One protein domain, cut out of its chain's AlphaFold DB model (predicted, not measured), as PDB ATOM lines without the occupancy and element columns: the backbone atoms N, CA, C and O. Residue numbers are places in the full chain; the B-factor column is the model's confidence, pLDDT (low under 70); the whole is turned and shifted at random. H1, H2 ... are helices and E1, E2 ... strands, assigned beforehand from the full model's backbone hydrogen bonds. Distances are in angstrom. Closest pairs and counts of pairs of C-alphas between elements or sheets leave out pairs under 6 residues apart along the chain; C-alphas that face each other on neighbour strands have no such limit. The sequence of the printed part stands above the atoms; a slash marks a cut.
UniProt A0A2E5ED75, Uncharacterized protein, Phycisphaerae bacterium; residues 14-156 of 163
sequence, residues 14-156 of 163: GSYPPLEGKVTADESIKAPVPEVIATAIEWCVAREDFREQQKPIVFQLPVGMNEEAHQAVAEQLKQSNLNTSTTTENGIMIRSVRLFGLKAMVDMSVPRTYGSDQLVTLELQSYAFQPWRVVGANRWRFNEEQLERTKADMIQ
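Overview. This is residues 14 to 156 of the 163 residues of an uncharacterized protein of Phycisphaerae bacterium (UniProt A0A2E5ED75). What would one see first in this model? A twisted sheet of six strands curls round one helix, H1, and a second helix, H2, packs on H1 and only grazes the sheet. The last helix, H3, sticks out beyond E6 as a free arm, with residues 145 to 156 standing free of the body. What are the parts, and in which order do they come? The printed part has 143 residues with three named helices and six named strands, which follow each other along the chain as E1, H1, E2, H2, E3, E4, E5, E6 and H3; the class is mixed, helices and strands, and in the branched sheet the neighbours E2 and E3 are parallel, while the neighbour pairs E1 and E3, E3 and E4, E4 and E5, and E5 and E6 are antiparallel. How large is it? It is compact, with a radius of gyration of the C-alphas of 15.6 A and spans of 48 by 37 by 28 A.

Along the chain. Where does the first half run? E1 is residues 14 to 16 and begins at C-alpha 14, at (-48.139, -1.976, 3.036). H1 is residues 33 to 45, 18.7 A long, E2 is residues 57 to 60, and H2 is residues 67 to 79, also 18.7 A. Which strands follow? E3 is residues 92 to 100, 23.0 A, with C-alpha 92 at (-39.649, 4.674, -14.902); E4 is residues 103 to 110, 21.8 A. E5 is residues 118 to 125, 22.4 A, and E6 is residues 133 to 140, 20.4 A. Where does the last element end? H3, residues 144 to 156, is 18.5 A long and ends at C-alpha 156, at (-67.239, 8.330, -26.253).

Arrangement. How do strands lie beside E3? E1 and E2 lie on one side of E3 and E4 on the other side. E1 is antiparallel to E3, with N 16 and O 97 at 2.8 A, within hydrogen-bond range; E2 is parallel to E3, with N 60 and O 92 at 2.9 A. E3 bends by 59 degrees at residue 95, and E2, H2 and E3 form a strand-helix-strand unit, two parallel neighbour strands with a helix between, whose crossover is left-handed. How does the sheet go on? E3 E4 E5 E6 is a meander, each strand the antiparallel neighbour of the one before, and each successive pair is a hairpin. N 98 and O 105 are 2.8 A apart, N 106 and O 122 2.9 A, and N 121 and O 138 2.9 A, within hydrogen-bond range. E6 is an edge strand and bends by 54 degrees at residue 136. Where do the helices stand? H1 is on the sheet, which curls round it; its closest C-alphas to E5 are those of Ala 40 and Leu 122, 6.9 A. H1 and H2 touch, the closest C-alphas being those of Pro 34 and Val 73 at 4.6 A, at a steep tilt of 55 degrees, the same way. H3 is not on the sheet and is apart from H1 and H2; in H1, H2 and H3 every O i to N i+4 pair is within hydrogen-bond range.

Size, cuts and confidence. How far does it reach? The two C-alphas farthest apart, those of Phe 129 and Gln 156, are 53.0 A apart; without the free stretch the body spans 38 by 31 by 28 A. Is there a cut, and which links are long? The printed part has no cut, and the links E1 to H1, H1 to E2 and H2 to E3 are long, with 16, 11 and 12 residues. Where is the confidence low? The mean pLDDT of the printed part is 83.6, and 20 residues are under 70: residues 14, 18 to 26, 48 to 54, 88, 144 and 147.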
ATOM      1  N   GLY A  14     -48.251  -3.339   3.547       69.75
ATOM      2  CA  GLY A  14     -48.139  -1.976   3.036       69.75
ATOM      3  C   GLY A  14     -48.534  -1.945   1.568       69.75
ATOM      4  O   GLY A  14     -48.144  -2.831   0.814       69.75
ATOM      5  N   SER A  15     -49.299  -0.946   1.139       74.31
ATOM      6  CA  SER A  15     -49.588  -0.702  -0.274       74.31
ATOM      7  C   SER A  15     -49.445   0.779  -0.572       74.31
ATOM      8  O   SER A  15     -49.882   1.616   0.214       74.31
ATOM      9  N   TYR A  16     -48.870   1.089  -1.725       74.06
ATOM     10  CA  TYR A  16     -48.744   2.439  -2.249       74.06
ATOM     11  C   TYR A  16     -49.186   2.413  -3.711       74.06
ATOM     12  O   TYR A  16     -48.564   1.675  -4.468       74.06
ATOM     13  N   PRO A  17     -50.241   3.142  -4.113       72.38
ATOM     14  CA  PRO A  17     -51.121   3.932  -3.249       72.38
ATOM     15  C   PRO A  17     -51.831   3.064  -2.182       72.38
ATOM     16  O   PRO A  17     -51.981   1.847  -2.367       72.38
ATOM     17  N   PRO A  18     -52.221   3.661  -1.040       67.50
ATOM     18  CA  PRO A  18     -52.876   2.937   0.043       67.50
ATOM     19  C   PRO A  18     -54.234   2.398  -0.411       67.50
ATOM     20  O   PRO A  18     -55.051   3.135  -0.963       67.50
ATOM     21  N   LEU A  19     -54.486   1.112  -0.156       68.44
ATOM     22  CA  LEU A  19     -55.841   0.559  -0.214       68.44
ATOM     23  C   LEU A  19     -56.652   1.088   0.979       68.44
ATOM     24  O   LEU A  19     -56.072   1.524   1.978       68.44
ATOM     25  N   GLU A  20     -57.986   1.063   0.892       56.19
ATOM     26  CA  GLU A  20     -58.856   1.500   1.989       56.19
ATOM     27  C   GLU A  20     -58.511   0.746   3.285       56.19
ATOM     28  O   GLU A  20     -58.780  -0.446   3.423       56.19
ATOM     29  N   GLY A  21     -57.855   1.442   4.221       50.03
ATOM     30  CA  GLY A  21     -57.311   0.836   5.440       50.03
ATOM     31  C   GLY A  21     -55.835   1.157   5.684       50.03
ATOM     32  O   GLY A  21     -55.003   0.263   5.687       50.03
ATOM     33  N   LYS A  22     -55.550   2.445   5.923       53.09
ATOM     34  CA  LYS A  22     -54.366   3.023   6.597       53.09
ATOM     35  C   LYS A  22     -52.988   2.431   6.249       53.09
ATOM     36  O   LYS A  22     -52.464   1.595   6.974       53.09
ATOM     37  N   VAL A  23     -52.331   3.065   5.281       51.88
ATOM     38  CA  VAL A  23     -50.873   3.253   5.297       51.88
ATOM     39  C   VAL A  23     -50.624   4.756   5.261       51.88
ATOM     40  O   VAL A  23     -51.111   5.450   4.370       51.88
ATOM     41  N   THR A  24     -49.945   5.291   6.274       54.91
ATOM     42  CA  THR A  24     -49.574   6.711   6.328       54.91
ATOM     43  C   THR A  24     -48.347   6.957   5.457       54.91
ATOM     44  O   THR A  24     -47.420   6.149   5.465       54.91
ATOM     45  N   ALA A  25     -48.304   8.083   4.737       57.75
ATOM     46  CA  ALA A  25     -47.167   8.473   3.894       57.75
ATOM     47  C   ALA A  25     -45.805   8.405   4.627       57.75
ATOM     48  O   ALA A  25     -44.798   8.096   3.997       57.75
ATOM     49  N   ASP A  26     -45.788   8.571   5.955       64.25
ATOM     50  CA  ASP A  26     -44.603   8.456   6.826       64.25
ATOM     51  C   ASP A  26     -43.934   7.059   6.828       64.25
ATOM     52  O   ASP A  26     -42.788   6.904   7.240       64.25
ATOM     53  N   GLU A  27     -44.615   6.011   6.355       73.88
ATOM     54  CA  GLU A  27     -43.999   4.684   6.209       73.88
ATOM     55  C   GLU A  27     -43.232   4.525   4.891       73.88
ATOM     56  O   GLU A  27     -42.305   3.722   4.819       73.88
ATOM     57  N   SER A  28     -43.551   5.324   3.864       73.06
ATOM     58  CA  SER A  28     -42.907   5.213   2.545       73.06
ATOM     59  C   SER A  28     -41.432   5.621   2.535       73.06
ATOM     60  O   SER A  28     -40.681   5.174   1.670       73.06
ATOM     61  N   ILE A  29     -41.000   6.423   3.513       76.81
ATOM     62  CA  ILE A  29     -39.610   6.883   3.654       76.81
ATOM     63  C   ILE A  29     -38.742   5.895   4.447       76.81
ATOM     64  O   ILE A  29     -37.523   6.044   4.507       76.81
ATOM     65  N   LYS A  30     -39.355   4.890   5.087       82.25
ATOM     66  CA  LYS A  30     -38.684   3.950   5.995       82.25
ATOM     67  C   LYS A  30     -38.476   2.601   5.315       82.25
ATOM     68  O   LYS A  30     -39.245   2.181   4.451       82.25
ATOM     69  N   ALA A  31     -37.425   1.894   5.726       79.38
ATOM     70  CA  ALA A  31     -37.195   0.531   5.266       79.38
ATOM     71  C   ALA A  31     -38.421  -0.361   5.576       79.38
ATOM     72  O   ALA A  31     -38.996  -0.241   6.660       79.38
ATOM     73  N   PRO A  32     -38.817  -1.264   4.659       88.88
ATOM     74  CA  PRO A  32     -38.096  -1.640   3.439       88.88
ATOM     75  C   PRO A  32     -38.545  -0.903   2.161       88.88
ATOM     76  O   PRO A  32     -38.106  -1.283   1.078       88.88
ATOM     77  N   VAL A  33     -39.417   0.113   2.232       90.62
ATOM     78  CA  VAL A  33     -40.064   0.683   1.030       90.62
ATOM     79  C   VAL A  33     -39.050   1.251   0.024       90.62
ATOM     80  O   VAL A  33     -39.077   0.802  -1.128       90.62
ATOM     81  N   PRO A  34     -38.113   2.148   0.405       93.25
ATOM     82  CA  PRO A  34     -37.151   2.684  -0.555       93.25
ATOM     83  C   PRO A  34     -36.230   1.619  -1.163       93.25
ATOM     84  O   PRO A  34     -35.932   1.669  -2.352       93.25
ATOM     85  N   GLU A  35     -35.822   0.628  -0.365       94.56
ATOM     86  CA  GLU A  35     -34.940  -0.468  -0.789       94.56
ATOM     87  C   GLU A  35     -35.622  -1.369  -1.831       94.56
ATOM     88  O   GLU A  35     -35.030  -1.710  -2.855       94.56
ATOM     89  N   VAL A  36     -36.898  -1.709  -1.616       95.50
ATOM     90  CA  VAL A  36     -37.705  -2.500  -2.558       95.50
ATOM     91  C   VAL A  36     -37.860  -1.780  -3.896       95.50
ATOM     92  O   VAL A  36     -37.705  -2.401  -4.950       95.50
ATOM     93  N   ILE A  37     -38.143  -0.475  -3.868       95.81
ATOM     94  CA  ILE A  37     -38.296   0.333  -5.084       95.81
ATOM     95  C   ILE A  37     -36.962   0.443  -5.827       95.81
ATOM     96  O   ILE A  37     -36.920   0.210  -7.034       95.81
ATOM     97  N   ALA A  38     -35.872   0.741  -5.118       95.88
ATOM     98  CA  ALA A  38     -34.544   0.828  -5.716       95.88
ATOM     99  C   ALA A  38     -34.132  -0.499  -6.370       95.88
ATOM    100  O   ALA A  38     -33.753  -0.510  -7.539       95.88
ATOM    101  N   THR A  39     -34.344  -1.627  -5.684       96.50
ATOM    102  CA  THR A  39     -34.077  -2.973  -6.224       96.50
ATOM    103  C   THR A  39     -34.863  -3.237  -7.517       96.50
ATOM    104  O   THR A  39     -34.347  -3.837  -8.463       96.50
ATOM    105  N   ALA A  40     -36.121  -2.792  -7.585       95.62
ATOM    106  CA  ALA A  40     -36.961  -2.937  -8.772       95.62
ATOM    107  C   ALA A  40     -36.447  -2.100  -9.961       95.62
ATOM    108  O   ALA A  40     -36.393  -2.601 -11.091       95.62
ATOM    109  N   ILE A  41     -36.030  -0.856  -9.704       94.06
ATOM    110  CA  ILE A  41     -35.442   0.041 -10.709       94.06
ATOM    111  C   ILE A  41     -34.097  -0.515 -11.196       94.06
ATOM    112  O   ILE A  41     -33.892  -0.636 -12.402       94.06
ATOM    113  N   GLU A  42     -33.212  -0.937 -10.293       93.25
ATOM    114  CA  GLU A  42     -31.920  -1.553 -10.626       93.25
ATOM    115  C   GLU A  42     -32.079  -2.771 -11.534       93.25
ATOM    116  O   GLU A  42     -31.414  -2.888 -12.568       93.25
ATOM    117  N   TRP A  43     -33.000  -3.668 -11.179       93.12
ATOM    118  CA  TRP A  43     -33.280  -4.864 -11.965       93.12
ATOM    119  C   TRP A  43     -33.733  -4.529 -13.389       93.12
ATOM    120  O   TRP A  43     -33.411  -5.261 -14.334       93.12
ATOM    121  N   CYS A  44     -34.489  -3.439 -13.530       89.69
ATOM    122  CA  CYS A  44     -34.962  -2.935 -14.808       89.69
ATOM    123  C   CYS A  44     -33.828  -2.340 -15.633       89.69
ATOM    124  O   CYS A  44     -33.582  -2.812 -16.740       89.69
ATOM    125  N   VAL A  45     -33.080  -1.394 -15.065       88.56
ATOM    126  CA  VAL A  45     -31.943  -0.725 -15.717       88.56
ATOM    127  C   VAL A  45     -30.880  -1.723 -16.192       88.56
ATOM    128  O   VAL A  45     -30.271  -1.534 -17.245       88.56
ATOM    129  N   ALA A  46     -30.661  -2.816 -15.456       88.25
ATOM    130  CA  ALA A  46     -29.678  -3.834 -15.822       88.25
ATOM    131  C   ALA A  46     -30.027  -4.622 -17.107       88.25
ATOM    132  O   ALA A  46     -29.140  -5.250 -17.703       88.25
ATOM    133  N   ARG A  47     -31.295  -4.615 -17.545       83.31
ATOM    134  CA  ARG A  47     -31.782  -5.408 -18.685       83.31
ATOM    135  C   ARG A  47     -31.769  -4.634 -19.997       83.31
ATOM    136  O   ARG A  47     -31.955  -3.425 -20.031       83.31
ATOM    137  N   GLU A  48     -31.551  -5.371 -21.084       58.88
ATOM    138  CA  GLU A  48     -31.265  -4.828 -22.421       58.88
ATOM    139  C   GLU A  48     -32.331  -3.849 -22.927       58.88
ATOM    140  O   GLU A  48     -31.964  -2.809 -23.460       58.88
ATOM    141  N   ASP A  49     -33.611  -4.100 -22.635       63.06
ATOM    142  CA  ASP A  49     -34.734  -3.236 -23.040       63.06
ATOM    143  C   ASP A  49     -34.710  -1.821 -22.413       63.06
ATOM    144  O   ASP A  49     -35.476  -0.957 -22.826       63.06
ATOM    145  N   PHE A  50     -33.863  -1.583 -21.402       64.31
ATOM    146  CA  PHE A  50     -33.791  -0.329 -20.635       64.31
ATOM    147  C   PHE A  50     -32.451   0.394 -20.738       64.31
ATOM    148  O   PHE A  50     -32.321   1.516 -20.246       64.31
ATOM    149  N   ARG A  51     -31.435  -0.229 -21.345       58.09
ATOM    150  CA  ARG A  51     -30.085   0.359 -21.423       58.09
ATOM    151  C   ARG A  51     -30.041   1.651 -22.238       58.09
ATOM    152  O   ARG A  51     -29.071   2.393 -22.126       58.09
ATOM    153  N   GLU A  52     -31.077   1.906 -23.033       58.12
ATOM    154  CA  GLU A  52     -31.220   3.103 -23.859       58.12
ATOM    155  C   GLU A  52     -31.834   4.302 -23.117       58.12
ATOM    156  O   GLU A  52     -31.889   5.394 -23.681       58.12
ATOM    157  N   GLN A  53     -32.251   4.157 -21.849       62.12
ATOM    158  CA  GLN A  53     -32.607   5.327 -21.043       62.12
ATOM    159  C   GLN A  53     -31.386   6.230 -20.836       62.12
ATOM    160  O   GLN A  53     -30.271   5.772 -20.568       62.12
ATOM    161  N   GLN A  54     -31.612   7.540 -20.942       61.44
ATOM    162  CA  GLN A  54     -30.583   8.541 -20.697       61.44
ATOM    163  C   GLN A  54     -30.051   8.381 -19.269       61.44
ATOM    164  O   GLN A  54     -30.812   8.238 -18.318       61.44
ATOM    165  N   LYS A  55     -28.725   8.402 -19.111       71.00
ATOM    166  CA  LYS A  55     -28.112   8.671 -17.808       71.00
ATOM    167  C   LYS A  55     -28.151  10.185 -17.624       71.00
ATOM    168  O   LYS A  55     -27.619  10.877 -18.494       71.00
ATOM    169  N   PRO A  56     -28.709  10.716 -16.529       83.44
ATOM    170  CA  PRO A  56     -29.151  10.051 -15.288       83.44
ATOM    171  C   PRO A  56     -30.547   9.392 -15.340       83.44
ATOM    172  O   PRO A  56     -31.422   9.853 -16.063       83.44
ATOM    173  N   ILE A  57     -30.771   8.369 -14.503       87.69
ATOM    174  CA  ILE A  57     -32.051   7.644 -14.397       87.69
ATOM    175  C   ILE A  57     -33.155   8.574 -13.907       87.69
ATOM    176  O   ILE A  57     -33.016   9.256 -12.891       87.69
ATOM    177  N   VAL A  58     -34.286   8.533 -14.596       89.50
ATOM    178  CA  VAL A  58     -35.484   9.275 -14.227       89.50
ATOM    179  C   VAL A  58     -36.520   8.302 -13.677       89.50
ATOM    180  O   VAL A  58     -36.789   7.273 -14.301       89.50
ATOM    181  N   PHE A  59     -37.118   8.616 -12.526       91.81
ATOM    182  CA  PHE A  59     -38.209   7.817 -11.974       91.81
ATOM    183  C   PHE A  59     -39.261   8.664 -11.255       91.81
ATOM    184  O   PHE A  59     -38.967   9.729 -10.709       91.81
ATOM    185  N   GLN A  60     -40.488   8.150 -11.241       92.06
ATOM    186  CA  GLN A  60     -41.631   8.726 -10.539       92.06
ATOM    187  C   GLN A  60     -42.186   7.715  -9.538       92.06
ATOM    188  O   GLN A  60     -42.250   6.520  -9.830       92.06
ATOM    189  N   LEU A  61     -42.599   8.194  -8.367       91.75
ATOM    190  CA  LEU A  61     -43.186   7.366  -7.315       91.75
ATOM    191  C   LEU A  61     -44.720   7.339  -7.395       91.75
ATOM    192  O   LEU A  61     -45.313   8.237  -8.000       91.75
ATOM    193  N   PRO A  62     -45.381   6.339  -6.776       87.69
ATOM    194  CA  PRO A  62     -46.832   6.287  -6.722       87.69
ATOM    195  C   PRO A  62     -47.423   7.542  -6.083       87.69
ATOM    196  O   PRO A  62     -46.845   8.133  -5.165       87.69
ATOM    197  N   VAL A  63     -48.632   7.894  -6.516       80.12
ATOM    198  CA  VAL A  63     -49.403   8.989  -5.918       80.12
ATOM    199  C   VAL A  63     -49.529   8.766  -4.407       80.12
ATOM    200  O   VAL A  63     -49.914   7.687  -3.954       80.12
ATOM    201  N   GLY A  64     -49.202   9.799  -3.630       77.06
ATOM    202  CA  GLY A  64     -49.218   9.763  -2.165       77.06
ATOM    203  C   GLY A  64     -47.848   9.548  -1.513       77.06
ATOM    204  O   GLY A  64     -47.748   9.718  -0.299       77.06
ATOM    205  N   MET A  65     -46.799   9.235  -2.282       85.38
ATOM    206  CA  MET A  65     -45.414   9.336  -1.810       85.38
ATOM    207  C   MET A  65     -44.896  10.772  -1.972       85.38
ATOM    208  O   MET A  65     -45.139  11.407  -2.998       85.38
ATOM    209  N   ASN A  66     -44.220  11.295  -0.948       85.25
ATOM    210  CA  ASN A  66     -43.702  12.664  -0.924       85.25
ATOM    211  C   ASN A  66     -42.257  12.747  -1.464       85.25
ATOM    212  O   ASN A  66     -41.629  11.740  -1.789       85.25
ATOM    213  N   GLU A  67     -41.724  13.968  -1.536       88.31
ATOM    214  CA  GLU A  67     -40.348  14.237  -1.980       88.31
ATOM    215  C   GLU A  67     -39.294  13.516  -1.121       88.31
ATOM    216  O   GLU A  67     -38.281  13.050  -1.630       88.31
ATOM    217  N   GLU A  68     -39.540  13.353   0.180       89.88
ATOM    218  CA  GLU A  68     -38.632  12.622   1.072       89.88
ATOM    219  C   GLU A  68     -38.532  11.137   0.694       89.88
ATOM    220  O   GLU A  68     -37.445  10.561   0.733       89.88
ATOM    221  N   ALA A  69     -39.637  10.514   0.268       90.19
ATOM    222  CA  ALA A  69     -39.622   9.144  -0.243       90.19
ATOM    223  C   ALA A  69     -38.824   9.048  -1.549       90.19
ATOM    224  O   ALA A  69     -38.077   8.090  -1.748       90.19
ATOM    225  N   HIS A  70     -38.936  10.062  -2.416       92.44
ATOM    226  CA  HIS A  70     -38.134  10.155  -3.638       92.44
ATOM    227  C   HIS A  70     -36.642  10.215  -3.314       92.44
ATOM    228  O   HIS A  70     -35.872   9.396  -3.817       92.44
ATOM    229  N   GLN A  71     -36.252  11.088  -2.386       93.12
ATOM    230  CA  GLN A  71     -34.869  11.213  -1.925       93.12
ATOM    231  C   GLN A  71     -34.349   9.923  -1.282       93.12
ATOM    232  O   GLN A  71     -33.222   9.515  -1.559       93.12
ATOM    233  N   ALA A  72     -35.167   9.243  -0.475       93.44
ATOM    234  CA  ALA A  72     -34.794   7.968   0.127       93.44
ATOM    235  C   ALA A  72     -34.526   6.888  -0.937       93.44
ATOM    236  O   ALA A  72     -33.547   6.152  -0.828       93.44
ATOM    237  N   VAL A  73     -35.349   6.813  -1.989       94.50
ATOM    238  CA  VAL A  73     -35.125   5.902  -3.128       94.50
ATOM    239  C   VAL A  73     -33.878   6.304  -3.917       94.50
ATOM    240  O   VAL A  73     -33.069   5.446  -4.267       94.50
ATOM    241  N   ALA A  74     -33.682   7.599  -4.170       94.19
ATOM    242  CA  ALA A  74     -32.508   8.103  -4.875       94.19
ATOM    243  C   ALA A  74     -31.201   7.782  -4.129       94.19
ATOM    244  O   ALA A  74     -30.218   7.396  -4.761       94.19
ATOM    245  N   GLU A  75     -31.188   7.878  -2.798       94.25
ATOM    246  CA  GLU A  75     -30.015   7.529  -1.993       94.25
ATOM    247  C   GLU A  75     -29.716   6.023  -2.039       94.25
ATOM    248  O   GLU A  75     -28.551   5.642  -2.128       94.25
ATOM    249  N   GLN A  76     -30.740   5.160  -2.065       94.81
ATOM    250  CA  GLN A  76     -30.552   3.717  -2.282       94.81
ATOM    251  C   GLN A  76     -29.935   3.435  -3.661       94.81
ATOM    252  O   GLN A  76     -28.927   2.740  -3.763       94.81
ATOM    253  N   LEU A  77     -30.461   4.050  -4.724       93.06
ATOM    254  CA  LEU A  77     -29.930   3.888  -6.084       93.06
ATOM    255  C   LEU A  77     -28.476   4.368  -6.213       93.06
ATOM    256  O   LEU A  77     -27.658   3.745  -6.897       93.06
ATOM    257  N   LYS A  78     -28.121   5.443  -5.509       93.06
ATOM    258  CA  LYS A  78     -26.753   5.961  -5.466       93.06
ATOM    259  C   LYS A  78     -25.770   4.965  -4.843       93.06
ATOM    260  O   LYS A  78     -24.640   4.874  -5.323       93.06
ATOM    261  N   GLN A  79     -26.186   4.183  -3.841       91.69
ATOM    262  CA  GLN A  79     -25.362   3.102  -3.270       91.69
ATOM    263  C   GLN A  79     -25.032   2.021  -4.313       91.69
ATOM    264  O   GLN A  79     -23.953   1.432  -4.272       91.69
ATOM    265  N   SER A  80     -25.907   1.844  -5.303       87.38
ATOM    266  CA  SER A  80     -25.721   0.955  -6.456       87.38
ATOM    267  C   SER A  80     -25.052   1.631  -7.664       87.38
ATOM    268  O   SER A  80     -25.049   1.082  -8.766       87.38
ATOM    269  N   ASN A  81     -24.439   2.808  -7.478       89.38
ATOM    270  CA  ASN A  81     -23.791   3.620  -8.521       89.38
ATOM    271  C   ASN A  81     -24.734   4.074  -9.651       89.38
ATOM    272  O   ASN A  81     -24.298   4.330 -10.779       89.38
ATOM    273  N   LEU A  82     -26.031   4.184  -9.362       88.69
ATOM    274  CA  LEU A  82     -27.037   4.681 -10.289       88.69
ATOM    275  C   LEU A  82     -27.369   6.140  -9.961       88.69
ATOM    276  O   LEU A  82     -27.999   6.442  -8.952       88.69
ATOM    277  N   ASN A  83     -26.938   7.059 -10.830       87.44
ATOM    278  CA  ASN A  83     -27.276   8.479 -10.713       87.44
ATOM    279  C   ASN A  83     -28.716   8.726 -11.159       87.44
ATOM    280  O   ASN A  83     -29.137   8.198 -12.193       87.44
ATOM    281  N   THR A  84     -29.427   9.584 -10.431       87.44
ATOM    282  CA  THR A  84     -30.831   9.916 -10.684       87.44
ATOM    283  C   THR A  84     -31.016  11.383 -11.077       87.44
ATOM    284  O   THR A  84     -30.137  12.219 -10.861       87.44
ATOM    285  N   SER A  85     -32.150  11.693 -11.701       84.62
ATOM    286  CA  SER A  85     -32.589  13.050 -12.031       84.62
ATOM    287  C   SER A  85     -34.019  13.281 -11.565       84.62
ATOM    288  O   SER A  85     -34.824  12.353 -11.513       84.62
ATOM    289  N   THR A  86     -34.317  14.536 -11.239       74.62
ATOM    290  CA  THR A  86     -35.640  15.016 -10.822       74.62
ATOM    291  C   THR A  86     -36.520  15.445 -11.996       74.62
ATOM    292  O   THR A  86     -37.641  15.903 -11.786       74.62
ATOM    293  N   THR A  87     -36.038  15.322 -13.240       74.94
ATOM    294  CA  THR A  87     -36.895  15.509 -14.421       74.94
ATOM    295  C   THR A  87     -38.058  14.519 -14.376       74.94
ATOM    296  O   THR A  87     -37.927  13.440 -13.817       74.94
ATOM    297  N   THR A  88     -39.213  14.870 -14.930       66.19
ATOM    298  CA  THR A  88     -40.390  13.985 -14.923       66.19
ATOM    299  C   THR A  88     -40.649  13.335 -16.278       66.19
ATOM    300  O   THR A  88     -41.452  12.411 -16.372       66.19
ATOM    301  N   GLU A  89     -39.963  13.766 -17.329       70.69
ATOM    302  CA  GLU A  89     -40.178  13.274 -18.686       70.69
ATOM    303  C   GLU A  89     -39.445  11.944 -18.931       70.69
ATOM    304  O   GLU A  89     -38.271  11.793 -18.599       70.69
ATOM    305  N   ASN A  90     -40.152  10.982 -19.539       75.38
ATOM    306  CA  ASN A  90     -39.611   9.716 -20.055       75.38
ATOM    307  C   ASN A  90     -38.847   8.836 -19.038       75.38
ATOM    308  O   ASN A  90     -37.839   8.216 -19.383       75.38
ATOM    309  N   GLY A  91     -39.330   8.753 -17.793       86.19
ATOM    310  CA  GLY A  91     -38.747   7.920 -16.731       86.19
ATOM    311  C   GLY A  91     -39.545   6.667 -16.362       86.19
ATOM    312  O   GLY A  91     -40.677   6.472 -16.797       86.19
ATOM    313  N   ILE A  92     -38.962   5.827 -15.503       90.88
ATOM    314  CA  ILE A  92     -39.649   4.674 -14.902       90.88
ATOM    315  C   ILE A  92     -40.729   5.188 -13.946       90.88
ATOM    316  O   ILE A  92     -40.432   5.833 -12.943       90.88
ATOM    317  N   MET A  93     -41.988   4.874 -14.218       91.94
ATOM    318  CA  MET A  93     -43.099   5.239 -13.346       91.94
ATOM    319  C   MET A  93     -43.461   4.058 -12.452       91.94
ATOM    320  O   MET A  93     -44.001   3.055 -12.919       91.94
ATOM    321  N   ILE A  94     -43.208   4.181 -11.153       93.94
ATOM    322  CA  ILE A  94     -43.670   3.216 -10.159       93.94
ATOM    323  C   ILE A  94     -45.165   3.450  -9.944       93.94
ATOM    324  O   ILE A  94     -45.583   4.496  -9.453       93.94
ATOM    325  N   ARG A  95     -45.985   2.476 -10.338       91.38
ATOM    326  CA  ARG A  95     -47.449   2.555 -10.235       91.38
ATOM    327  C   ARG A  95     -47.932   2.089  -8.881       91.38
ATOM    328  O   ARG A  95     -48.781   2.741  -8.276       91.38
ATOM    329  N   SER A  96     -47.388   0.966  -8.421       91.81
ATOM    330  CA  SER A  96     -47.702   0.456  -7.100       91.81
ATOM    331  C   SER A  96     -46.585  -0.343  -6.462       91.81
ATOM    332  O   SER A  96     -45.805  -1.009  -7.135       91.81
ATOM    333  N   VAL A  97     -46.552  -0.299  -5.133       92.06
ATOM    334  CA  VAL A  97     -45.676  -1.107  -4.284       92.06
ATOM    335  C   VAL A  97     -46.543  -1.783  -3.242       92.06
ATOM    336  O   VAL A  97     -47.276  -1.107  -2.530       92.06
ATOM    337  N   ARG A  98     -46.472  -3.108  -3.153       91.44
ATOM    338  CA  ARG A  98     -47.230  -3.920  -2.197       91.44
ATOM    339  C   ARG A  98     -46.262  -4.772  -1.393       91.44
ATOM    340  O   ARG A  98     -45.517  -5.552  -1.972       91.44
ATOM    341  N   LEU A  99     -46.269  -4.625  -0.078       89.19
ATOM    342  CA  LEU A  99     -45.406  -5.307   0.879       89.19
ATOM    343  C   LEU A  99     -46.218  -6.305   1.699       89.19
ATOM    344  O   LEU A  99     -47.289  -5.978   2.203       89.19
ATOM    345  N   PHE A 100     -45.673  -7.507   1.861       86.81
ATOM    346  CA  PHE A 100     -46.247  -8.602   2.637       86.81
ATOM    347  C   PHE A 100     -45.132  -9.281   3.444       86.81
ATOM    348  O   PHE A 100     -44.592 -10.321   3.051       86.81
ATOM    349  N   GLY A 101     -44.740  -8.669   4.565       86.19
ATOM    350  CA  GLY A 101     -43.597  -9.134   5.355       86.19
ATOM    351  C   GLY A 101     -42.297  -9.135   4.538       86.19
ATOM    352  O   GLY A 101     -41.804  -8.080   4.158       86.19
ATOM    353  N   LEU A 102     -41.749 -10.321   4.257       90.56
ATOM    354  CA  LEU A 102     -40.506 -10.507   3.485       90.56
ATOM    355  C   LEU A 102     -40.733 -10.711   1.976       90.56
ATOM    356  O   LEU A 102     -39.838 -11.167   1.262       90.56
ATOM    357  N   LYS A 103     -41.941 -10.422   1.489       93.94
ATOM    358  CA  LYS A 103     -42.300 -10.447   0.069       93.94
ATOM    359  C   LYS A 103     -42.798  -9.079  -0.363       93.94
ATOM    360  O   LYS A 103     -43.420  -8.371   0.428       93.94
ATOM    361  N   ALA A 104     -42.569  -8.738  -1.621       95.25
ATOM    362  CA  ALA A 104     -43.076  -7.515  -2.209       95.25
ATOM    363  C   ALA A 104     -43.462  -7.713  -3.672       95.25
ATOM    364  O   ALA A 104     -42.928  -8.581  -4.360       95.25
ATOM    365  N   MET A 105     -44.379  -6.881  -4.144       96.31
ATOM    366  CA  MET A 105     -44.708  -6.740  -5.551       96.31
ATOM    367  C   MET A 105     -44.588  -5.278  -5.950       96.31
ATOM    368  O   MET A 105     -45.103  -4.407  -5.247       96.31
ATOM    369  N   VAL A 106     -43.939  -5.017  -7.078       96.50
ATOM    370  CA  VAL A 106     -43.783  -3.669  -7.624       96.50
ATOM    371  C   VAL A 106     -44.307  -3.657  -9.049       96.50
ATOM    372  O   VAL A 106     -43.826  -4.411  -9.892       96.50
ATOM    373  N   ASP A 107     -45.289  -2.803  -9.312       95.12
ATOM    374  CA  ASP A 107     -45.825  -2.578 -10.651       95.12
ATOM    375  C   ASP A 107     -45.261  -1.279 -11.207       95.12
ATOM    376  O   ASP A 107     -45.291  -0.238 -10.544       95.12
ATOM    377  N   MET A 108     -44.753  -1.332 -12.432       93.44
ATOM    378  CA  MET A 108     -44.040  -0.223 -13.052       93.44
ATOM    379  C   MET A 108     -44.444  -0.062 -14.508       93.44
ATOM    380  O   MET A 108     -44.600  -1.042 -15.236       93.44
ATOM    381  N   SER A 109     -44.566   1.190 -14.927       91.12
ATOM    382  CA  SER A 109     -44.524   1.582 -16.327       91.12
ATOM    383  C   SER A 109     -43.097   1.923 -16.703       91.12
ATOM    384  O   SER A 109     -42.408   2.683 -16.023       91.12
ATOM    385  N   VAL A 110     -42.660   1.315 -17.788       89.25
ATOM    386  CA  VAL A 110     -41.293   1.361 -18.264       89.25
ATOM    387  C   VAL A 110     -41.313   1.970 -19.654       89.25
ATOM    388  O   VAL A 110     -41.944   1.380 -20.535       89.25
ATOM    389  N   PRO A 111     -40.597   3.072 -19.903       85.56
ATOM    390  CA  PRO A 111     -40.498   3.596 -21.250       85.56
ATOM    391  C   PRO A 111     -39.688   2.628 -22.118       85.56
ATOM    392  O   PRO A 111     -38.672   2.077 -21.688       85.56
ATOM    393  N   ARG A 112     -40.174   2.413 -23.341       79.31
ATOM    394  CA  ARG A 112     -39.502   1.638 -24.391       79.31
ATOM    395  C   ARG A 112     -38.907   2.591 -25.422       79.31
ATOM    396  O   ARG A 112     -39.417   3.691 -25.609       79.31
ATOM    397  N   THR A 113     -37.890   2.138 -26.152       72.75
ATOM    398  CA  THR A 113     -37.349   2.871 -27.310       72.75
ATOM    399  C   THR A 113     -38.427   3.154 -28.357       72.75
ATOM    400  O   THR A 113     -38.433   4.210 -28.984       72.75
ATOM    401  N   TYR A 114     -39.357   2.210 -28.531       70.81
ATOM    402  CA  TYR A 114     -40.448   2.304 -29.490       70.81
ATOM    403  C   TYR A 114     -41.768   1.849 -28.864       70.81
ATOM    404  O   TYR A 114     -41.823   0.832 -28.167       70.81
ATOM    405  N   GLY A 115     -42.840   2.572 -29.189       73.38
ATOM    406  CA  GLY A 115     -44.204   2.240 -28.783       73.38
ATOM    407  C   GLY A 115     -44.573   2.719 -27.380       73.38
ATOM    408  O   GLY A 115     -43.899   3.548 -26.777       73.38
ATOM    409  N   SER A 116     -45.696   2.201 -26.887       80.69
ATOM    410  CA  SER A 116     -46.238   2.514 -25.557       80.69
ATOM    411  C   SER A 116     -45.331   2.015 -24.424       80.69
ATOM    412  O   SER A 116     -44.514   1.122 -24.643       80.69
ATOM    413  N   ASP A 117     -45.482   2.527 -23.204       84.88
ATOM    414  CA  ASP A 117     -44.747   2.003 -22.046       84.88
ATOM    415  C   ASP A 117     -45.015   0.507 -21.823       84.88
ATOM    416  O   ASP A 117     -46.148   0.026 -21.883       84.88
ATOM    417  N   GLN A 118     -43.967  -0.235 -21.484       88.12
ATOM    418  CA  GLN A 118     -44.074  -1.616 -21.039       88.12
ATOM    419  C   GLN A 118     -44.550  -1.650 -19.584       88.12
ATOM    420  O   GLN A 118     -43.884  -1.141 -18.686       88.12
ATOM    421  N   LEU A 119     -45.679  -2.307 -19.323       90.94
ATOM    422  CA  LEU A 119     -46.096  -2.592 -17.953       90.94
ATOM    423  C   LEU A 119     -45.348  -3.827 -17.433       90.94
ATOM    424  O   LEU A 119     -45.329  -4.879 -18.086       90.94
ATOM    425  N   VAL A 120     -44.731  -3.703 -16.263       92.38
ATOM    426  CA  VAL A 120     -43.949  -4.758 -15.613       92.38
ATOM    427  C   VAL A 120     -44.422  -4.928 -14.176       92.38
ATOM    428  O   VAL A 120     -44.521  -3.950 -13.445       92.38
ATOM    429  N   THR A 121     -44.662  -6.169 -13.766       95.62
ATOM    430  CA  THR A 121     -44.864  -6.543 -12.362       95.62
ATOM    431  C   THR A 121     -43.665  -7.364 -11.909       95.62
ATOM    432  O   THR A 121     -43.383  -8.419 -12.479       95.62
ATOM    433  N   LEU A 122     -42.950  -6.890 -10.895       96.81
ATOM    434  CA  LEU A 122     -41.839  -7.602 -10.272       96.81
ATOM    435  C   LEU A 122     -42.280  -8.190  -8.940       96.81
ATOM    436  O   LEU A 122     -42.928  -7.517  -8.144       96.81
ATOM    437  N   GLU A 123     -41.876  -9.427  -8.686       97.62
ATOM    438  CA  GLU A 123     -41.989 -10.081  -7.388       97.62
ATOM    439  C   GLU A 123     -40.619 -10.066  -6.724       97.62
ATOM    440  O   GLU A 123     -39.637 -10.554  -7.292       97.62
ATOM    441  N   LEU A 124     -40.548  -9.505  -5.522       97.75
ATOM    442  CA  LEU A 124     -39.333  -9.421  -4.733       97.75
ATOM    443  C   LEU A 124     -39.479 -10.221  -3.447       97.75
ATOM    444  O   LEU A 124     -40.558 -10.326  -2.860       97.75
ATOM    445  N   GLN A 125     -38.359 -10.763  -2.991       96.44
ATOM    446  CA  GLN A 125     -38.273 -11.472  -1.729       96.44
ATOM    447  C   GLN A 125     -36.979 -11.113  -1.007       96.44
ATOM    448  O   GLN A 125     -35.921 -10.986  -1.627       96.44
ATOM    449  N   SER A 126     -37.070 -11.001   0.312       94.12
ATOM    450  CA  SER A 126     -35.932 -10.930   1.223       94.12
ATOM    451  C   SER A 126     -35.978 -12.112   2.204       94.12
ATOM    452  O   SER A 126     -36.971 -12.834   2.321       94.12
ATOM    453  N   TYR A 127     -34.862 -12.347   2.880       89.75
ATOM    454  CA  TYR A 127     -34.736 -13.264   4.009       89.75
ATOM    455  C   TYR A 127     -34.130 -12.477   5.169       89.75
ATOM    456  O   TYR A 127     -33.565 -11.405   4.961       89.75
ATOM    457  N   ALA A 128     -34.218 -12.999   6.393       82.62
ATOM    458  CA  ALA A 128     -33.597 -12.343   7.541       82.62
ATOM    459  C   ALA A 128     -32.117 -12.019   7.248       82.62
ATOM    460  O   ALA A 128     -31.344 -12.915   6.906       82.62
ATOM    461  N   PHE A 129     -31.756 -10.737   7.366       82.12
ATOM    462  CA  PHE A 129     -30.415 -10.198   7.093       82.12
ATOM    463  C   PHE A 129     -29.914 -10.353   5.646       82.12
ATOM    464  O   PHE A 129     -28.709 -10.282   5.408       82.12
ATOM    465  N   GLN A 130     -30.805 -10.561   4.675       88.12
ATOM    466  CA  GLN A 130     -30.458 -10.568   3.254       88.12
ATOM    467  C   GLN A 130     -31.078  -9.373   2.526       88.12
ATOM    468  O   GLN A 130     -32.215  -9.004   2.838       88.12
ATOM    469  N   PRO A 131     -30.382  -8.807   1.524       91.50
ATOM    470  CA  PRO A 131     -30.958  -7.761   0.689       91.50
ATOM    471  C   PRO A 131     -32.162  -8.296  -0.092       91.50
ATOM    472  O   PRO A 131     -32.288  -9.504  -0.345       91.50
ATOM    473  N   TRP A 132     -33.044  -7.385  -0.491       95.31
ATOM    474  CA  TRP A 132     -34.130  -7.713  -1.405       95.31
ATOM    475  C   TRP A 132     -33.590  -8.161  -2.759       95.31
ATOM    476  O   TRP A 132     -32.584  -7.668  -3.262       95.31
ATOM    477  N   ARG A 133     -34.280  -9.122  -3.373       96.50
ATOM    478  CA  ARG A 133     -33.987  -9.562  -4.736       96.50
ATOM    479  C   ARG A 133     -35.262  -9.852  -5.496       96.50
ATOM    480  O   ARG A 133     -36.230 -10.352  -4.925       96.50
ATOM    481  N   VAL A 134     -35.236  -9.595  -6.796       96.56
ATOM    482  CA  VAL A 134     -36.320  -9.986  -7.698       96.56
ATOM    483  C   VAL A 134     -36.276 -11.499  -7.909       96.56
ATOM    484  O   VAL A 134     -35.262 -12.042  -8.350       96.56
ATOM    485  N   VAL A 135     -37.379 -12.173  -7.596       96.94
ATOM    486  CA  VAL A 135     -37.568 -13.626  -7.752       96.94
ATOM    487  C   VAL A 135     -38.523 -13.976  -8.892       96.94
ATOM    488  O   VAL A 135     -38.494 -15.099  -9.385       96.94
ATOM    489  N   GLY A 136     -39.324 -13.011  -9.347       95.81
ATOM    490  CA  GLY A 136     -40.252 -13.168 -10.459       95.81
ATOM    491  C   GLY A 136     -40.426 -11.859 -11.219       95.81
ATOM    492  O   GLY A 136     -40.307 -10.776 -10.652       95.81
ATOM    493  N   ALA A 137     -40.686 -11.956 -12.519       95.25
ATOM    494  CA  ALA A 137     -40.948 -10.797 -13.358       95.25
ATOM    495  C   ALA A 137     -41.977 -11.144 -14.426       95.25
ATOM    496  O   ALA A 137     -41.780 -12.078 -15.204       95.25
ATOM    497  N   ASN A 138     -43.045 -10.361 -14.480       93.62
ATOM    498  CA  ASN A 138     -44.099 -10.499 -15.465       93.62
ATOM    499  C   ASN A 138     -44.163  -9.239 -16.333       93.62
ATOM    500  O   ASN A 138     -44.256  -8.123 -15.825       93.62
ATOM    501  N   ARG A 139     -44.073  -9.419 -17.651       90.31
ATOM    502  CA  ARG A 139     -44.094  -8.336 -18.641       90.31
ATOM    503  C   ARG A 139     -45.410  -8.409 -19.394       90.31
ATOM    504  O   ARG A 139     -45.614  -9.313 -20.204       90.31
ATOM    505  N   TRP A 140     -46.299  -7.466 -19.125       88.38
ATOM    506  CA  TRP A 140     -47.640  -7.471 -19.691       88.38
ATOM    507  C   TRP A 140     -47.610  -6.996 -21.139       88.38
ATOM    508  O   TRP A 140     -47.213  -5.871 -21.432       88.38
ATOM    509  N   ARG A 141     -48.024  -7.856 -22.065       80.19
ATOM    510  CA  ARG A 141     -48.190  -7.486 -23.470       80.19
ATOM    511  C   ARG A 141     -49.659  -7.201 -23.709       80.19
ATOM    512  O   ARG A 141     -50.479  -8.111 -23.631       80.19
ATOM    513  N   PHE A 142     -49.974  -5.951 -24.000       70.56
ATOM    514  CA  PHE A 142     -51.295  -5.582 -24.477       70.56
ATOM    515  C   PHE A 142     -51.275  -5.533 -26.002       70.56
ATOM    516  O   PHE A 142     -50.279  -5.131 -26.602       70.56
ATOM    517  N   ASN A 143     -52.371  -5.946 -26.631       70.38
ATOM    518  CA  ASN A 143     -52.565  -5.673 -28.045       70.38
ATOM    519  C   ASN A 143     -52.878  -4.176 -28.194       70.38
ATOM    520  O   ASN A 143     -53.924  -3.713 -27.736       70.38
ATOM    521  N   GLU A 144     -51.963  -3.425 -28.804       68.94
ATOM    522  CA  GLU A 144     -52.064  -1.967 -28.953       68.94
ATOM    523  C   GLU A 144     -53.342  -1.558 -29.705       68.94
ATOM    524  O   GLU A 144     -54.008  -0.597 -29.329       68.94
ATOM    525  N   GLU A 145     -53.782  -2.364 -30.672       71.00
ATOM    526  CA  GLU A 145     -55.020  -2.132 -31.421       71.00
ATOM    527  C   GLU A 145     -56.282  -2.330 -30.556       71.00
ATOM    528  O   GLU A 145     -57.336  -1.754 -30.821       71.00
ATOM    529  N   GLN A 146     -56.221  -3.176 -29.523       71.19
ATOM    530  CA  GLN A 146     -57.330  -3.352 -28.578       71.19
ATOM    531  C   GLN A 146     -57.373  -2.225 -27.541       71.19
ATOM    532  O   GLN A 146     -58.461  -1.782 -27.172       71.19
ATOM    533  N   LEU A 147     -56.211  -1.735 -27.105       69.94
ATOM    534  CA  LEU A 147     -56.109  -0.597 -26.191       69.94
ATOM    535  C   LEU A 147     -56.666   0.685 -26.811       69.94
ATOM    536  O   LEU A 147     -57.479   1.348 -26.174       69.94
ATOM    537  N   GLU A 148     -56.283   1.003 -28.050       75.62
ATOM    538  CA  GLU A 148     -56.769   2.211 -28.731       75.62
ATOM    539  C   GLU A 148     -58.281   2.163 -28.983       75.62
ATOM    540  O   GLU A 148     -58.972   3.151 -28.737       75.62
ATOM    541  N   ARG A 149     -58.821   0.996 -29.366       76.69
ATOM    542  CA  ARG A 149     -60.278   0.793 -29.462       76.69
ATOM    543  C   ARG A 149     -60.973   1.045 -28.128       76.69
ATOM    544  O   ARG A 149     -61.863   1.879 -28.048       76.69
ATOM    545  N   THR A 150     -60.496   0.400 -27.065       81.00
ATOM    546  CA  THR A 150     -61.086   0.545 -25.725       81.00
ATOM    547  C   THR A 150     -61.015   1.992 -25.229       81.00
ATOM    548  O   THR A 150     -61.941   2.486 -24.592       81.00
ATOM    549  N   LYS A 151     -59.924   2.705 -25.529       81.06
ATOM    550  CA  LYS A 151     -59.755   4.116 -25.175       81.06
ATOM    551  C   LYS A 151     -60.747   5.012 -25.919       81.06
ATOM    552  O   LYS A 151     -61.337   5.886 -25.289       81.06
ATOM    553  N   ALA A 152     -60.941   4.790 -27.220       82.44
ATOM    554  CA  ALA A 152     -61.932   5.515 -28.011       82.44
ATOM    555  C   ALA A 152     -63.354   5.293 -27.465       82.44
ATOM    556  O   ALA A 152     -64.074   6.264 -27.231       82.44
ATOM    557  N   ASP A 153     -63.700   4.041 -27.155       85.44
ATOM    558  CA  ASP A 153     -65.003   3.674 -26.595       85.44
ATOM    559  C   ASP A 153     -65.247   4.343 -25.230       85.44
ATOM    560  O   ASP A 153     -66.325   4.881 -24.976       85.44
ATOM    561  N   MET A 154     -64.234   4.381 -24.353       79.69
ATOM    562  CA  MET A 154     -64.338   5.045 -23.046       79.69
ATOM    563  C   MET A 154     -64.508   6.564 -23.160       79.69
ATOM    564  O   MET A 154     -65.288   7.149 -22.407       79.69
ATOM    565  N   ILE A 155     -63.795   7.214 -24.087       84.56
ATOM    566  CA  ILE A 155     -63.949   8.655 -24.329       84.56
ATOM    567  C   ILE A 155     -65.377   8.937 -24.793       84.56
ATOM    568  O   ILE A 155     -66.032   9.817 -24.236       84.56
ATOM    569  N   GLN A 156     -65.884   8.157 -25.745       84.06
ATOM    570  CA  GLN A 156     -67.239   8.330 -26.253       84.06
ATOM    571  C   GLN A 156     -68.300   8.109 -25.164       84.06
ATOM    572  O   GLN A 156     -69.168   8.961 -24.979       84.06
TER     573      GLN A 156